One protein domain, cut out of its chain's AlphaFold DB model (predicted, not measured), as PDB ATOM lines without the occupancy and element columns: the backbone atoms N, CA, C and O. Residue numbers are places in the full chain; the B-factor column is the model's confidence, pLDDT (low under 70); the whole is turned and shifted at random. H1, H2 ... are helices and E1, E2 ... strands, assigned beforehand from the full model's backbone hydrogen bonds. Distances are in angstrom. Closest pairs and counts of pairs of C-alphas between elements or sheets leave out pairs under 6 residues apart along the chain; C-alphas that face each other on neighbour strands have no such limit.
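What this domain is: This is residues 94 to 211 of the 211 residues of an uncharacterized protein of Streptomyces sp. SID5474 (UniProt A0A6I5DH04). A strongly twisted sheet of seven strands curls like part of a barrel round one helix, H2. The short H1 is on the same face, making two layers, helices over one face of a sheet. The printed part has 118 residues, under half of them in named elements, ordered E1 E2 E3 E4 E5 E6 H1 H2 E7; the class is mixed, helices and strands. The sheet, E1 E2 E3 E4 E5 E6 E7, is mixed; the whole is compact, radius of gyration of the C-alphas 15.0 A, spanning 47 by 31 by 21 A.

Where its parts are: The strands are E1, residues 95 to 97, from C-alpha 95 at (37.485, -30.934, 25.576); E2, 111 to 114; E3, 124 to 130, 19.7 A; E4, 141 to 149, 26.0 A; E5, 157 to 166, 28.7 A; E6, 174 to 177; and E7, 203 to 205, ending at C-alpha 205 (53.420, -21.485, 12.864). The helices are H1, 180 to 183, and H2, 186 to 198, 18.5 A.

How they stand to each other: E1 to E6 form a meander, each strand the antiparallel neighbour of the one before. In the hairpin E4 and E5, N 163 and O 143 are 2.7 A apart, within hydrogen-bond range. E6 and E7 are parallel, with N 176 and O 204 at 2.8 A; E6, H1, H2, E7 form a strand-helix-strand unit, parallel strands joined through helices, its crossover right-handed. The edge strands E1 and E7 are apart. H2 is on the sheet; its closest C-alphas to E2 are Ala 195 and Ala 112, 5.8 A. H1, 8.8 A in height over the sheet, lies only just over E5, with 3 of its 4 C-alphas. H1 and H2 only just touch, only at the corner, with 3 pairs within 8 A, the closest C-alphas being Ala 183 and Tyr 189, 5.5 A. Every O i to N i+4 pair in H2 is within hydrogen-bond range; H1 is too short for one.

The domain as a whole: The farthest C-alphas, Gly 153 and Asp 171, are 49.9 A apart. The printed part has no cut; E1 to E2 is a long link of 13 residues. Mean pLDDT of the printed part is 80.6, with 30 residues under 70, among them 99 to 107.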
ATOM      1  N   TRP A  94      37.592 -32.664  21.088       93.38
ATOM      2  CA  TRP A  94      38.485 -31.983  22.018       93.38
ATOM      3  C   TRP A  94      37.678 -31.328  23.140       93.38
ATOM      4  O   TRP A  94      36.695 -30.631  22.883       93.38
ATOM      5  N   ARG A  95      38.109 -31.526  24.387       92.31
ATOM      6  CA  ARG A  95      37.485 -30.934  25.576       92.31
ATOM      7  C   ARG A  95      38.504 -30.071  26.295       92.31
ATOM      8  O   ARG A  95      39.579 -30.557  26.630       92.31
ATOM      9  N   ALA A  96      38.173 -28.806  26.526       88.56
ATOM     10  CA  ALA A  96      39.059 -27.862  27.195       88.56
ATOM     11  C   ALA A  96      38.476 -27.400  28.534       88.56
ATOM     12  O   ALA A  96      37.300 -27.038  28.600       88.56
ATOM     13  N   ILE A  97      39.312 -27.356  29.575       84.69
ATOM     14  CA  ILE A  97      39.017 -26.671  30.838       84.69
ATOM     15  C   ILE A  97      39.997 -25.515  31.035       84.69
ATOM     16  O   ILE A  97      41.146 -25.579  30.605       84.69
ATOM     17  N   GLY A  98      39.527 -24.456  31.693       73.06
ATOM     18  CA  GLY A  98      40.302 -23.241  31.921       73.06
ATOM     19  C   GLY A  98      40.413 -22.420  30.643       73.06
ATOM     20  O   GLY A  98      41.518 -22.090  30.222       73.06
ATOM     21  N   ARG A  99      39.275 -22.171  29.968       65.56
ATOM     22  CA  ARG A  99      39.248 -21.397  28.717       65.56
ATOM     23  C   ARG A  99      39.945 -20.063  28.936       65.56
ATOM     24  O   ARG A  99      39.615 -19.335  29.869       65.56
ATOM     25  N   ILE A 100      40.817 -19.709  28.001       57.53
ATOM     26  CA  ILE A 100      41.427 -18.388  27.956       57.53
ATOM     27  C   ILE A 100      40.325 -17.420  27.524       57.53
ATOM     28  O   ILE A 100      40.067 -17.231  26.337       57.53
ATOM     29  N   ARG A 101      39.599 -16.843  28.486       52.75
ATOM     30  CA  ARG A 101      38.847 -15.619  28.205       52.75
ATOM     31  C   ARG A 101      39.871 -14.547  27.844       52.75
ATOM     32  O   ARG A 101      40.980 -14.574  28.365       52.75
ATOM     33  N   SER A 102      39.506 -13.630  26.955       44.41
ATOM     34  CA  SER A 102      40.367 -12.591  26.363       44.41
ATOM     35  C   SER A 102      41.001 -11.604  27.359       44.41
ATOM     36  O   SER A 102      41.518 -10.569  26.946       44.41
ATOM     37  N   GLU A 103      40.964 -11.897  28.657       44.03
ATOM     38  CA  GLU A 103      41.658 -11.157  29.693       44.03
ATOM     39  C   GLU A 103      43.087 -11.703  29.842       44.03
ATOM     40  O   GLU A 103      43.285 -12.834  30.297       44.03
ATOM     41  N   PRO A 104      44.108 -10.909  29.476       44.03
ATOM     42  CA  PRO A 104      45.510 -11.325  29.491       44.03
ATOM     43  C   PRO A 104      46.059 -11.635  30.896       44.03
ATOM     44  O   PRO A 104      47.181 -12.116  31.006       44.03
ATOM     45  N   SER A 105      45.287 -11.392  31.962       46.44
ATOM     46  CA  SER A 105      45.669 -11.663  33.353       46.44
ATOM     47  C   SER A 105      45.078 -12.950  33.933       46.44
ATOM     48  O   SER A 105      45.300 -13.229  35.111       46.44
ATOM     49  N   SER A 106      44.310 -13.734  33.165       53.22
ATOM     50  CA  SER A 106      43.770 -14.982  33.702       53.22
ATOM     51  C   SER A 106      44.905 -15.991  33.890       53.22
ATOM     52  O   SER A 106      45.358 -16.636  32.946       53.22
ATOM     53  N   ALA A 107      45.365 -16.138  35.137       59.66
ATOM     54  CA  ALA A 107      46.347 -17.127  35.594       59.66
ATOM     55  C   ALA A 107      45.845 -18.585  35.473       59.66
ATOM     56  O   ALA A 107      46.348 -19.510  36.123       59.66
ATOM     57  N   GLU A 108      44.779 -18.818  34.714       70.69
ATOM     58  CA  GLU A 108      44.271 -20.146  34.430       70.69
ATOM     59  C   GLU A 108      45.238 -20.866  33.495       70.69
ATOM     60  O   GLU A 108      45.645 -20.340  32.461       70.69
ATOM     61  N   ARG A 109      45.626 -22.083  33.889       80.38
ATOM     62  CA  ARG A 109      46.365 -22.992  33.020       80.38
ATOM     63  C   ARG A 109      45.333 -23.751  32.185       80.38
ATOM     64  O   ARG A 109      44.697 -24.658  32.734       80.38
ATOM     65  N   PRO A 110      45.099 -23.364  30.918       87.12
ATOM     66  CA  PRO A 110      44.213 -24.109  30.043       87.12
ATOM     67  C   PRO A 110      44.761 -25.519  29.846       87.12
ATOM     68  O   PRO A 110      45.967 -25.721  29.674       87.12
ATOM     69  N   VAL A 111      43.852 -26.484  29.832       91.06
ATOM     70  CA  VAL A 111      44.146 -27.859  29.438       91.06
ATOM     71  C   VAL A 111      43.104 -28.285  28.422       91.06
ATOM     72  O   VAL A 111      41.909 -28.178  28.688       91.06
ATOM     73  N   ALA A 112      43.550 -28.783  27.273       94.00
ATOM     74  CA  ALA A 112      42.711 -29.455  26.293       94.00
ATOM     75  C   ALA A 112      43.070 -30.941  26.248       94.00
ATOM     76  O   ALA A 112      44.243 -31.303  26.232       94.00
ATOM     77  N   VAL A 113      42.060 -31.807  26.241       94.69
ATOM     78  CA  VAL A 113      42.220 -33.264  26.228       94.69
ATOM     79  C   VAL A 113      41.312 -33.870  25.170       94.69
ATOM     80  O   VAL A 113      40.142 -33.504  25.051       94.69
ATOM     81  N   ARG A 114      41.844 -34.852  24.445       93.31
ATOM     82  CA  ARG A 114      41.093 -35.725  23.546       93.31
ATOM     83  C   ARG A 114      41.355 -37.182  23.907       93.31
ATOM     84  O   ARG A 114      42.421 -37.731  23.621       93.31
ATOM     85  N   ALA A 115      40.365 -37.827  24.521       89.38
ATOM     86  CA  ALA A 115      40.418 -39.247  24.851       89.38
ATOM     87  C   ALA A 115      39.792 -40.080  23.724       89.38
ATOM     88  O   ALA A 115      38.576 -40.214  23.635       89.38
ATOM     89  N   ARG A 116      40.618 -40.649  22.840       85.75
ATOM     90  CA  ARG A 116      40.135 -41.594  21.819       85.75
ATOM     91  C   ARG A 116      39.717 -42.945  22.421       85.75
ATOM     92  O   ARG A 116      40.214 -43.345  23.471       85.75
ATOM     93  N   SER A 117      38.802 -43.640  21.744       78.19
ATOM     94  CA  SER A 117      38.266 -44.940  22.175       78.19
ATOM     95  C   SER A 117      39.375 -45.968  22.406       78.19
ATOM     96  O   SER A 117      40.313 -46.059  21.620       78.19
ATOM     97  N   ARG A 118      39.265 -46.779  23.462       69.62
ATOM     98  CA  ARG A 118      40.203 -47.886  23.750       69.62
ATOM     99  C   ARG A 118      39.839 -49.186  23.046       69.62
ATOM    100  O   ARG A 118      40.570 -50.168  23.158       69.62
ATOM    101  N   ALA A 119      38.690 -49.210  22.381       66.00
ATOM    102  CA  ALA A 119      38.119 -50.433  21.854       66.00
ATOM    103  C   ALA A 119      38.896 -51.004  20.658       66.00
ATOM    104  O   ALA A 119      38.823 -52.207  20.413       66.00
ATOM    105  N   TYR A 120      39.679 -50.178  19.960       60.53
ATOM    106  CA  TYR A 120      40.636 -50.657  18.969       60.53
ATOM    107  C   TYR A 120      42.062 -50.544  19.514       60.53
ATOM    108  O   TYR A 120      42.426 -49.605  20.223       60.53
ATOM    109  N   HIS A 121      42.883 -51.546  19.211       55.09
ATOM    110  CA  HIS A 121      44.265 -51.594  19.667       55.09
ATOM    111  C   HIS A 121      45.059 -50.387  19.128       55.09
ATOM    112  O   HIS A 121      45.090 -50.174  17.920       55.09
ATOM    113  N   ARG A 122      45.771 -49.681  20.025       63.03
ATOM    114  CA  ARG A 122      46.713 -48.569  19.746       63.03
ATOM    115  C   ARG A 122      46.072 -47.234  19.363       63.03
ATOM    116  O   ARG A 122      46.373 -46.673  18.313       63.03
ATOM    117  N   HIS A 123      45.253 -46.687  20.251       75.38
ATOM    118  CA  HIS A 123      44.862 -45.289  20.134       75.38
ATOM    119  C   HIS A 123      45.731 -44.377  20.989       75.38
ATOM    120  O   HIS A 123      46.061 -44.674  22.138       75.38
ATOM    121  N   GLU A 124      46.091 -43.260  20.374       89.25
ATOM    122  CA  GLU A 124      46.727 -42.134  21.025       89.25
ATOM    123  C   GLU A 124      45.642 -41.271  21.678       89.25
ATOM    124  O   GLU A 124      44.611 -40.968  21.071       89.25
ATOM    125  N   HIS A 125      45.863 -40.891  22.930       91.25
ATOM    126  CA  HIS A 125      45.155 -39.785  23.555       91.25
ATOM    127  C   HIS A 125      46.040 -38.549  23.469       91.25
ATOM    128  O   HIS A 125      47.263 -38.647  23.588       91.25
ATOM    129  N   TYR A 126      45.423 -37.391  23.288       94.50
ATOM    130  CA  TYR A 126      46.148 -36.140  23.116       94.50
ATOM    131  C   TYR A 126      45.825 -35.196  24.260       94.50
ATOM    132  O   TYR A 126      44.674 -35.102  24.695       94.50
ATOM    133  N   ILE A 127      46.847 -34.513  24.762       95.19
ATOM    134  CA  ILE A 127      46.716 -33.497  25.799       95.19
ATOM    135  C   ILE A 127      47.546 -32.293  25.384       95.19
ATOM    136  O   ILE A 127      48.707 -32.443  25.027       95.19
ATOM    137  N   LEU A 128      46.964 -31.107  25.469       95.50
ATOM    138  CA  LEU A 128      47.677 -29.844  25.386       95.50
ATOM    139  C   LEU A 128      47.512 -29.129  26.724       95.50
ATOM    140  O   LEU A 128      46.385 -28.907  27.168       95.50
ATOM    141  N   CYS A 129      48.613 -28.759  27.361       92.69
ATOM    142  CA  CYS A 129      48.600 -27.984  28.594       92.69
ATOM    143  C   CYS A 129      49.598 -26.833  28.519       92.69
ATOM    144  O   CYS A 129      50.655 -26.953  27.904       92.69
ATOM    145  N   ARG A 130      49.246 -25.710  29.140       88.75
ATOM    146  CA  ARG A 130      50.164 -24.588  29.338       88.75
ATOM    147  C   ARG A 130      50.939 -24.792  30.637       88.75
ATOM    148  O   ARG A 130      50.324 -25.121  31.656       88.75
ATOM    149  N   ASP A 131      52.242 -24.544  30.607       82.88
ATOM    150  CA  ASP A 131      53.049 -24.493  31.825       82.88
ATOM    151  C   ASP A 131      52.686 -23.276  32.680       82.88
ATOM    152  O   ASP A 131      51.921 -22.396  32.271       82.88
ATOM    153  N   GLU A 132      53.203 -23.232  33.908       70.06
ATOM    154  CA  GLU A 132      53.012 -22.074  34.774       70.06
ATOM    155  C   GLU A 132      53.517 -20.806  34.076       70.06
ATOM    156  O   GLU A 132      54.703 -20.727  33.749       70.06
ATOM    157  N   PRO A 133      52.642 -19.816  33.816       65.62
ATOM    158  CA  PRO A 133      53.119 -18.543  33.320       65.62
ATOM    159  C   PRO A 133      53.980 -17.908  34.403       65.62
ATOM    160  O   PRO A 133      53.537 -17.778  35.544       65.62
ATOM    161  N   ASP A 134      55.186 -17.480  34.042       62.81
ATOM    162  CA  ASP A 134      55.925 -16.552  34.885       62.81
ATOM    163  C   ASP A 134      55.089 -15.262  34.977       62.81
ATOM    164  O   ASP A 134      54.886 -14.600  33.952       62.81
ATOM    165  N   PRO A 135      54.574 -14.899  36.167       58.62
ATOM    166  CA  PRO A 135      53.694 -13.745  36.334       58.62
ATOM    167  C   PRO A 135      54.380 -12.419  35.984       58.62
ATOM    168  O   PRO A 135      53.704 -11.404  35.835       58.62
ATOM    169  N   THR A 136      55.709 -12.412  35.843       60.19
ATOM    170  CA  THR A 136      56.491 -11.237  35.447       60.19
ATOM    171  C   THR A 136      56.836 -11.197  33.957       60.19
ATOM    172  O   THR A 136      57.310 -10.171  33.465       60.19
ATOM    173  N   SER A 137      56.560 -12.269  33.210       59.28
ATOM    174  CA  SER A 137      56.924 -12.377  31.802       59.28
ATOM    175  C   SER A 137      55.740 -12.056  30.891       59.28
ATOM    176  O   SER A 137      54.799 -12.832  30.754       59.28
ATOM    177  N   ALA A 138      55.834 -10.935  30.172       65.81
ATOM    178  CA  ALA A 138      55.042 -10.688  28.960       65.81
ATOM    179  C   ALA A 138      55.611 -11.437  27.728       65.81
ATOM    180  O   ALA A 138      55.303 -11.092  26.587       65.81
ATOM    181  N   GLY A 139      56.514 -12.395  27.958       75.06
ATOM    182  CA  GLY A 139      57.273 -13.100  26.938       75.06
ATOM    183  C   GLY A 139      56.573 -14.343  26.383       75.06
ATOM    184  O   GLY A 139      55.371 -14.541  26.573       75.06
ATOM    185  N   PRO A 140      57.331 -15.186  25.661       84.44
ATOM    186  CA  PRO A 140      56.822 -16.436  25.117       84.44
ATOM    187  C   PRO A 140      56.277 -17.352  26.218       84.44
ATOM    188  O   PRO A 140      56.882 -17.509  27.276       84.44
ATOM    189  N   GLU A 141      55.139 -17.976  25.947       87.94
ATOM    190  CA  GLU A 141      54.517 -18.969  26.810       87.94
ATOM    191  C   GLU A 141      55.046 -20.363  26.472       87.94
ATOM    192  O   GLU A 141      55.112 -20.740  25.297       87.94
ATOM    193  N   THR A 142      55.347 -21.159  27.494       90.06
ATOM    194  CA  THR A 142      55.674 -22.576  27.315       90.06
ATOM    195  C   THR A 142      54.408 -23.417  27.404       90.06
ATOM    196  O   THR A 142      53.563 -23.243  28.287       90.06
ATOM    197  N   TRP A 143      54.264 -24.311  26.438       93.19
ATOM    198  CA  TRP A 143      53.167 -25.252  26.320       93.19
ATOM    199  C   TRP A 143      53.736 -26.648  26.098       93.19
ATOM    200  O   TRP A 143      54.816 -26.812  25.538       93.19
ATOM    201  N   GLU A 144      52.983 -27.666  26.480       94.94
ATOM    202  CA  GLU A 144      53.329 -29.054  26.223       94.94
ATOM    203  C   GLU A 144      52.191 -29.744  25.483       94.94
ATOM    204  O   GLU A 144      51.044 -29.757  25.939       94.94
ATOM    205  N   PHE A 145      52.523 -30.366  24.353       96.19
ATOM    206  CA  PHE A 145      51.640 -31.297  23.667       96.19
ATOM    207  C   PHE A 145      52.085 -32.725  23.967       96.19
ATOM    208  O   PHE A 145      53.210 -33.124  23.672       96.19
ATOM    209  N   ARG A 146      51.207 -33.506  24.591       95.81
ATOM    210  CA  ARG A 146      51.481 -34.871  25.032       95.81
ATOM    211  C   ARG A 146      50.655 -35.855  24.219       95.81
ATOM    212  O   ARG A 146      49.434 -35.731  24.121       95.81
ATOM    213  N   VAL A 147      51.329 -36.870  23.697       94.62
ATOM    214  CA  VAL A 147      50.729 -38.007  23.000       94.62
ATOM    215  C   VAL A 147      50.855 -39.228  23.898       94.62
ATOM    216  O   VAL A 147      51.954 -39.716  24.160       94.62
ATOM    217  N   LEU A 148      49.725 -39.712  24.398       92.00
ATOM    218  CA  LEU A 148      49.650 -40.856  25.295       92.00
ATOM    219  C   LEU A 148      49.259 -42.093  24.500       92.00
ATOM    220  O   LEU A 148      48.133 -42.190  24.017       92.00
ATOM    221  N   THR A 149      50.162 -43.061  24.391       87.94
ATOM    222  CA  THR A 149      49.859 -44.318  23.700       87.94
ATOM    223  C   THR A 149      49.438 -45.379  24.707       87.94
ATOM    224  O   THR A 149      50.278 -45.953  25.412       87.94
ATOM    225  N   ALA A 150      48.136 -45.665  24.749       76.12
ATOM    226  CA  ALA A 150      47.587 -46.689  25.624       76.12
ATOM    227  C   ALA A 150      47.887 -48.091  25.071       76.12
ATOM    228  O   ALA A 150      47.520 -48.440  23.945       76.12
ATOM    229  N   HIS A 151      48.538 -48.916  25.888       69.69
ATOM    230  CA  HIS A 151      48.825 -50.313  25.575       69.69
ATOM    231  C   HIS A 151      48.121 -51.221  26.588       69.69
ATOM    232  O   HIS A 151      48.322 -51.048  27.792       69.69
ATOM    233  N   PRO A 152      47.336 -52.222  26.146       66.44
ATOM    234  CA  PRO A 152      46.713 -53.167  27.064       66.44
ATOM    235  C   PRO A 152      47.751 -53.817  27.989       66.44
ATOM    236  O   PRO A 152      48.732 -54.394  27.521       66.44
ATOM    237  N   GLY A 153      47.542 -53.703  29.303       67.25
ATOM    238  CA  GLY A 153      48.410 -54.308  30.318       67.25
ATOM    239  C   GLY A 153      49.759 -53.616  30.545       67.25
ATOM    240  O   GLY A 153      50.586 -54.162  31.271       67.25
ATOM    241  N   LYS A 154      50.004 -52.437  29.959       71.62
ATOM    242  CA  LYS A 154      51.206 -51.630  30.219       71.62
ATOM    243  C   LYS A 154      50.824 -50.234  30.698       71.62
ATOM    244  O   LYS A 154      49.712 -49.772  30.460       71.62
ATOM    245  N   ALA A 155      51.760 -49.575  31.379       75.62
ATOM    246  CA  ALA A 155      51.627 -48.155  31.668       75.62
ATOM    247  C   ALA A 155      51.566 -47.361  30.354       75.62
ATOM    248  O   ALA A 155      52.201 -47.744  29.366       75.62
ATOM    249  N   ASP A 156      50.804 -46.270  30.356       79.88
ATOM    250  CA  ASP A 156      50.730 -45.370  29.210       79.88
ATOM    251  C   ASP A 156      52.121 -44.789  28.936       79.88
ATOM    252  O   ASP A 156      52.797 -44.304  29.846       79.88
ATOM    253  N   VAL A 157      52.552 -44.843  27.676       81.88
ATOM    254  CA  VAL A 157      53.793 -44.190  27.247       81.88
ATOM    255  C   VAL A 157      53.429 -42.801  26.751       81.88
ATOM    256  O   VAL A 157      52.635 -42.670  25.818       81.88
ATOM    257  N   ALA A 158      53.992 -41.779  27.390       89.12
ATOM    258  CA  ALA A 158      53.808 -40.390  27.009       89.12
ATOM    259  C   ALA A 158      54.998 -39.917  26.172       89.12
ATOM    260  O   ALA A 158      56.134 -39.947  26.641       89.12
ATOM    261  N   GLN A 159      54.727 -39.452  24.957       93.56
ATOM    262  CA  GLN A 159      55.657 -38.611  24.214       93.56
ATOM    263  C   GLN A 159      55.273 -37.150  24.442       93.56
ATOM    264  O   GLN A 159      54.105 -36.798  24.287       93.56
ATOM    265  N   VAL A 160      56.237 -36.321  24.839       94.56
ATOM    266  CA  VAL A 160      56.020 -34.909  25.177       94.56
ATOM    267  C   VAL A 160      56.739 -34.038  24.158       94.56
ATOM    268  O   VAL A 160      57.932 -34.215  23.923       94.56
ATOM    269  N   PHE A 161      56.007 -33.096  23.577       95.25
ATOM    270  CA  PHE A 161      56.509 -32.118  22.627       95.25
ATOM    271  C   PHE A 161      56.413 -30.726  23.260       95.25
ATOM    272  O   PHE A 161      55.298 -30.221  23.429       95.25
ATOM    273  N   PRO A 162      57.544 -30.108  23.640       94.12
ATOM    274  CA  PRO A 162      57.538 -28.742  24.139       94.12
ATOM    275  C   PRO A 162      57.227 -27.778  22.992       94.12
ATOM    276  O   PRO A 162      57.774 -27.890  21.896       94.12
ATOM    277  N   LEU A 163      56.351 -26.821  23.258       93.81
ATOM    278  CA  LEU A 163      55.886 -25.807  22.327       93.81
ATOM    279  C   LEU A 163      56.162 -24.435  22.933       93.81
ATOM    280  O   LEU A 163      55.946 -24.206  24.123       93.81
ATOM    281  N   THR A 164      56.608 -23.497  22.106       92.00
ATOM    282  CA  THR A 164      56.791 -22.105  22.532       92.00
ATOM    283  C   THR A 164      55.803 -21.235  21.781       92.00
ATOM    284  O   THR A 164      55.886 -21.121  20.560       92.00
ATOM    285  N   VAL A 165      54.866 -20.627  22.503       89.94
ATOM    286  CA  VAL A 165      53.811 -19.783  21.942       89.94
ATOM    287  C   VAL A 165      54.142 -18.324  22.211       89.94
ATOM    288  O   VAL A 165      54.179 -17.891  23.358       89.94
ATOM    289  N   GLN A 166      54.352 -17.534  21.165       87.88
ATOM    290  CA  GLN A 166      54.371 -16.085  21.297       87.88
ATOM    291  C   GLN A 166      52.936 -15.559  21.219       87.88
ATOM    292  O   GLN A 166      52.237 -15.814  20.229       87.88
ATOM    293  N   PRO A 167      52.463 -14.837  22.248       79.75
ATOM    294  CA  PRO A 167      51.116 -14.297  22.239       79.75
ATOM    295  C   PRO A 167      50.941 -13.267  21.115       79.75
ATOM    296  O   PRO A 167      51.877 -12.584  20.699       79.75
ATOM    297  N   ALA A 168      49.703 -13.153  20.641       77.12
ATOM    298  CA  ALA A 168      49.284 -12.127  19.698       77.12
ATOM    299  C   ALA A 168      49.657 -10.724  20.207       77.12
ATOM    300  O   ALA A 168      49.308 -10.342  21.326       77.12
ATOM    301  N   THR A 169      50.314  -9.927  19.363       73.00
ATOM    302  CA  THR A 169      50.357  -8.467  19.543       73.00
ATOM    303  C   THR A 169      49.134  -7.862  18.857       73.00
ATOM    304  O   THR A 169      48.641  -8.458  17.908       73.00
ATOM    305  N   ARG A 170      48.634  -6.717  19.355       61.69
ATOM    306  CA  ARG A 170      47.294  -6.107  19.141       61.69
ATOM    307  C   ARG A 170      46.572  -6.286  17.785       61.69
ATOM    308  O   ARG A 170      45.352  -6.216  17.802       61.69
ATOM    309  N   ASP A 171      47.260  -6.571  16.679       58.00
ATOM    310  CA  ASP A 171      46.687  -6.730  15.331       58.00
ATOM    311  C   ASP A 171      47.161  -7.997  14.576       58.00
ATOM    312  O   ASP A 171      47.058  -8.077  13.349       58.00
ATOM    313  N   ARG A 172      47.741  -8.989  15.265       64.56
ATOM    314  CA  ARG A 172      48.288 -10.207  14.643       64.56
ATOM    315  C   ARG A 172      47.957 -11.463  15.434       64.56
ATOM    316  O   ARG A 172      47.885 -11.436  16.653       64.56
ATOM    317  N   TYR A 173      47.835 -12.576  14.718       76.38
ATOM    318  CA  TYR A 173      47.810 -13.923  15.287       76.38
ATOM    319  C   TYR A 173      49.036 -14.159  16.176       76.38
ATOM    320  O   TYR A 173      50.122 -13.654  15.874       76.38
ATOM    321  N   GLY A 174      48.875 -14.947  17.242       85.00
ATOM    322  CA  GLY A 174      50.035 -15.462  17.969       85.00
ATOM    323  C   GLY A 174      50.811 -16.448  17.096       85.00
ATOM    324  O   GLY A 174      50.278 -16.972  16.113       85.00
ATOM    325  N   THR A 175      52.067 -16.711  17.439       90.38
ATOM    326  CA  THR A 175      52.871 -17.721  16.742       90.38
ATOM    327  C   THR A 175      53.215 -18.873  17.669       90.38
ATOM    328  O   THR A 175      53.337 -18.687  18.875       90.38
ATOM    329  N   VAL A 176      53.361 -20.078  17.127       92.19
ATOM    330  CA  VAL A 176      53.863 -21.240  17.861       92.19
ATOM    331  C   VAL A 176      55.074 -21.817  17.148       92.19
ATOM    332  O   VAL A 176      55.070 -22.005  15.931       92.19
ATOM    333  N   ARG A 177      56.131 -22.078  17.913       93.06
ATOM    334  CA  ARG A 177      57.285 -22.857  17.474       93.06
ATOM    335  C   ARG A 177      57.018 -24.324  17.778       93.06
ATOM    336  O   ARG A 177      56.822 -24.686  18.939       93.06
ATOM    337  N   VAL A 178      57.019 -25.133  16.725       92.50
ATOM    338  CA  VAL A 178      56.722 -26.565  16.772       92.50
ATOM    339  C   VAL A 178      58.020 -27.354  16.565       92.50
ATOM    340  O   VAL A 178      58.784 -27.015  15.664       92.50
ATOM    341  N   PRO A 179      58.317 -28.382  17.382       93.25
ATOM    342  CA  PRO A 179      59.461 -29.258  17.150       93.25
ATOM    343  C   PRO A 179      59.354 -30.010  15.820       93.25
ATOM    344  O   PRO A 179      58.284 -30.528  15.493       93.25
ATOM    345  N   ASP A 180      60.480 -30.170  15.116       91.38
ATOM    346  CA  ASP A 180      60.541 -30.879  13.828       91.38
ATOM    347  C   ASP A 180      59.953 -32.295  13.903       91.38
ATOM    348  O   ASP A 180      59.266 -32.735  12.986       91.38
ATOM    349  N   GLU A 181      60.176 -33.002  15.015       93.25
ATOM    350  CA  GLU A 181      59.629 -34.347  15.225       93.25
ATOM    351  C   GLU A 181      58.091 -34.358  15.194       93.25
ATOM    352  O   GLU A 181      57.485 -35.269  14.626       93.25
ATOM    353  N   LEU A 182      57.453 -33.336  15.776       92.88
ATOM    354  CA  LEU A 182      56.001 -33.201  15.739       92.88
ATOM    355  C   LEU A 182      55.537 -32.786  14.340       92.88
ATOM    356  O   LEU A 182      54.599 -33.385  13.822       92.88
ATOM    357  N   ALA A 183      56.225 -31.829  13.709       91.56
ATOM    358  CA  ALA A 183      55.905 -31.337  12.367       91.56
ATOM    359  C   ALA A 183      56.005 -32.423  11.277       91.56
ATOM    360  O   ALA A 183      55.237 -32.418  10.316       91.56
ATOM    361  N   GLN A 184      56.906 -33.395  11.438       92.88
ATOM    362  CA  GLN A 184      57.056 -34.526  10.515       92.88
ATOM    363  C   GLN A 184      55.913 -35.550  10.611       92.88
ATOM    364  O   GLN A 184      55.712 -36.335   9.682       92.88
ATOM    365  N   ASN A 185      55.143 -35.556  11.704       94.06
ATOM    366  CA  ASN A 185      53.990 -36.434  11.870       94.06
ATOM    367  C   ASN A 185      52.689 -35.667  11.599       94.06
ATOM    368  O   ASN A 185      52.130 -35.044  12.500       94.06
ATOM    369  N   CYS A 186      52.185 -35.753  10.363       91.19
ATOM    370  CA  CYS A 186      51.034 -34.964   9.910       91.19
ATOM    371  C   CYS A 186      49.800 -35.083  10.817       91.19
ATOM    372  O   CYS A 186      49.170 -34.071  11.105       91.19
ATOM    373  N   VAL A 187      49.492 -36.283  11.322       92.00
ATOM    374  CA  VAL A 187      48.326 -36.512  12.190       92.00
ATOM    375  C   VAL A 187      48.510 -35.818  13.537       92.00
ATOM    376  O   VAL A 187      47.640 -35.073  13.975       92.00
ATOM    377  N   ARG A 188      49.650 -36.024  14.205       94.56
ATOM    378  CA  ARG A 188      49.903 -35.419  15.526       94.56
ATOM    379  C   ARG A 188      50.044 -33.899  15.442       94.56
ATOM    380  O   ARG A 188      49.602 -33.199  16.348       94.56
ATOM    381  N   TYR A 189      50.634 -33.407  14.358       94.44
ATOM    382  CA  TYR A 189      50.717 -31.983  14.056       94.44
ATOM    383  C   TYR A 189      49.323 -31.365  13.876       94.44
ATOM    384  O   TYR A 189      49.032 -30.324  14.458       94.44
ATOM    385  N   GLU A 190      48.426 -32.025  13.140       94.62
ATOM    386  CA  GLU A 190      47.040 -31.575  12.979       94.62
ATOM    387  C   GLU A 190      46.275 -31.574  14.317       94.62
ATOM    388  O   GLU A 190      45.612 -30.596  14.665       94.62
ATOM    389  N   GLU A 191      46.438 -32.625  15.127       95.31
ATOM    390  CA  GLU A 191      45.842 -32.708  16.467       95.31
ATOM    391  C   GLU A 191      46.296 -31.579  17.395       95.31
ATOM    392  O   GLU A 191      45.485 -31.051  18.155       95.31
ATOM    393  N   MET A 192      47.563 -31.165  17.320       95.81
ATOM    394  CA  MET A 192      48.068 -30.019  18.080       95.81
ATOM    395  C   MET A 192      47.301 -28.734  17.729       95.81
ATOM    396  O   MET A 192      46.921 -27.980  18.629       95.81
ATOM    397  N   TRP A 193      47.022 -28.483  16.447       94.81
ATOM    398  CA  TRP A 193      46.252 -27.307  16.033       94.81
ATOM    399  C   TRP A 193      44.806 -27.358  16.518       94.81
ATOM    400  O   TRP A 193      44.298 -26.357  17.029       94.81
ATOM    401  N   PHE A 194      44.156 -28.522  16.432       94.31
ATOM    402  CA  PHE A 194      42.816 -28.698  16.994       94.31
ATOM    403  C   PHE A 194      42.794 -28.497  18.512       94.31
ATOM    404  O   PHE A 194      41.845 -27.909  19.038       94.31
ATOM    405  N   ALA A 195      43.851 -28.909  19.213       93.81
ATOM    406  CA  ALA A 195      43.999 -28.672  20.642       93.81
ATOM    407  C   ALA A 195      44.064 -27.171  20.967       93.81
ATOM    408  O   ALA A 195      43.326 -26.697  21.833       93.81
ATOM    409  N   PHE A 196      44.885 -26.400  20.245       92.31
ATOM    410  CA  PHE A 196      44.954 -24.946  20.426       92.31
ATOM    411  C   PHE A 196      43.616 -24.270  20.122       92.31
ATOM    412  O   PHE A 196      43.143 -23.468  20.934       92.31
ATOM    413  N   ALA A 197      42.958 -24.654  19.026       90.00
ATOM    414  CA  ALA A 197      41.634 -24.144  18.683       90.00
ATOM    415  C   ALA A 197      40.607 -24.426  19.798       90.00
ATOM    416  O   ALA A 197      39.832 -23.541  20.165       90.00
ATOM    417  N   ALA A 198      40.648 -25.613  20.416       90.12
ATOM    418  CA  ALA A 198      39.777 -25.967  21.538       90.12
ATOM    419  C   ALA A 198      40.022 -25.108  22.794       90.12
ATOM    420  O   ALA A 198      39.087 -24.847  23.555       90.12
ATOM    421  N   THR A 199      41.251 -24.618  22.998       87.19
ATOM    422  CA  THR A 199      41.561 -23.641  24.061       87.19
ATOM    423  C   THR A 199      41.128 -22.208  23.728       87.19
ATOM    424  O   THR A 199      41.209 -21.335  24.594       87.19
ATOM    425  N   GLY A 200      40.641 -21.957  22.506       85.38
ATOM    426  CA  GLY A 200      40.270 -20.629  22.011       85.38
ATOM    427  C   GLY A 200      41.454 -19.799  21.508       85.38
ATOM    428  O   GLY A 200      41.326 -18.585  21.360       85.38
ATOM    429  N   ARG A 201      42.615 -20.425  21.271       82.56
ATOM    430  CA  ARG A 201      43.804 -19.759  20.734       82.56
ATOM    431  C   ARG A 201      43.761 -19.744  19.210       82.56
ATOM    432  O   ARG A 201      43.533 -20.774  18.584       82.56
ATOM    433  N   ASP A 202      44.054 -18.580  18.645       83.25
ATOM    434  CA  ASP A 202      44.231 -18.387  17.208       83.25
ATOM    435  C   ASP A 202      45.717 -18.132  16.925       83.25
ATOM    436  O   ASP A 202      46.267 -17.071  17.251       83.25
ATOM    437  N   LEU A 203      46.391 -19.167  16.425       87.25
ATOM    438  CA  LEU A 203      47.845 -19.230  16.290       87.25
ATOM    439  C   LEU A 203      48.243 -19.595  14.860       87.25
ATOM    440  O   LEU A 203      47.501 -20.252  14.133       87.25
ATOM    441  N   ARG A 204      49.457 -19.203  14.481       89.62
ATOM    442  CA  ARG A 204      50.129 -19.627  13.246       89.62
ATOM    443  C   ARG A 204      51.500 -20.198  13.562       89.62
ATOM    444  O   ARG A 204      52.064 -19.915  14.613       89.62
ATOM    445  N   GLU A 205      52.057 -20.995  12.665       87.25
ATOM    446  CA  GLU A 205      53.420 -21.485  12.864       87.25
ATOM    447  C   GLU A 205      54.424 -20.333  12.729       87.25
ATOM    448  O   GLU A 205      54.286 -19.468  11.857       87.25
ATOM    449  N   ALA A 206      55.409 -20.289  13.626       85.12
ATOM    450  CA  ALA A 206      56.496 -19.324  13.539       85.12
ATOM    451  C   ALA A 206      57.360 -19.614  12.293       85.12
ATOM    452  O   ALA A 206      57.637 -20.779  12.007       85.12
ATOM    453  N   PRO A 207      57.822 -18.590  11.555       76.62
ATOM    454  CA  PRO A 207      58.684 -18.807  10.400       76.62
ATOM    455  C   PRO A 207      59.982 -19.511  10.817       76.62
ATOM    456  O   PRO A 207      60.616 -19.154  11.813       76.62
ATOM    457  N   SER A 208      60.390 -20.505  10.029       64.19
ATOM    458  CA  SER A 208      61.635 -21.253  10.207       64.19
ATOM    459  C   SER A 208      62.838 -20.337   9.924       64.19
ATOM    460  O   SER A 208      63.338 -20.305   8.803       64.19
ATOM    461  N   GLY A 209      63.276 -19.517  10.889       55.06
ATOM    462  CA  GLY A 209      64.412 -18.617  10.637       55.06
ATOM    463  C   GLY A 209      64.874 -17.646  11.725       55.06
ATOM    464  O   GLY A 209      65.938 -17.068  11.549       55.06
ATOM    465  N   GLU A 210      64.159 -17.455  12.835       45.66
ATOM    466  CA  GLU A 210      64.603 -16.513  13.880       45.66
ATOM    467  C   GLU A 210      65.037 -17.259  15.149       45.66
ATOM    468  O   GLU A 210      64.211 -17.640  15.981       45.66
ATOM    469  N   ALA A 211      66.343 -17.501  15.267       40.91
ATOM    470  CA  ALA A 211      67.025 -17.870  16.507       40.91
ATOM    471  C   ALA A 211      67.828 -16.670  17.017       40.91
ATOM    472  O   ALA A 211      68.441 -15.986  16.166       40.91
TER     473      ALA A 211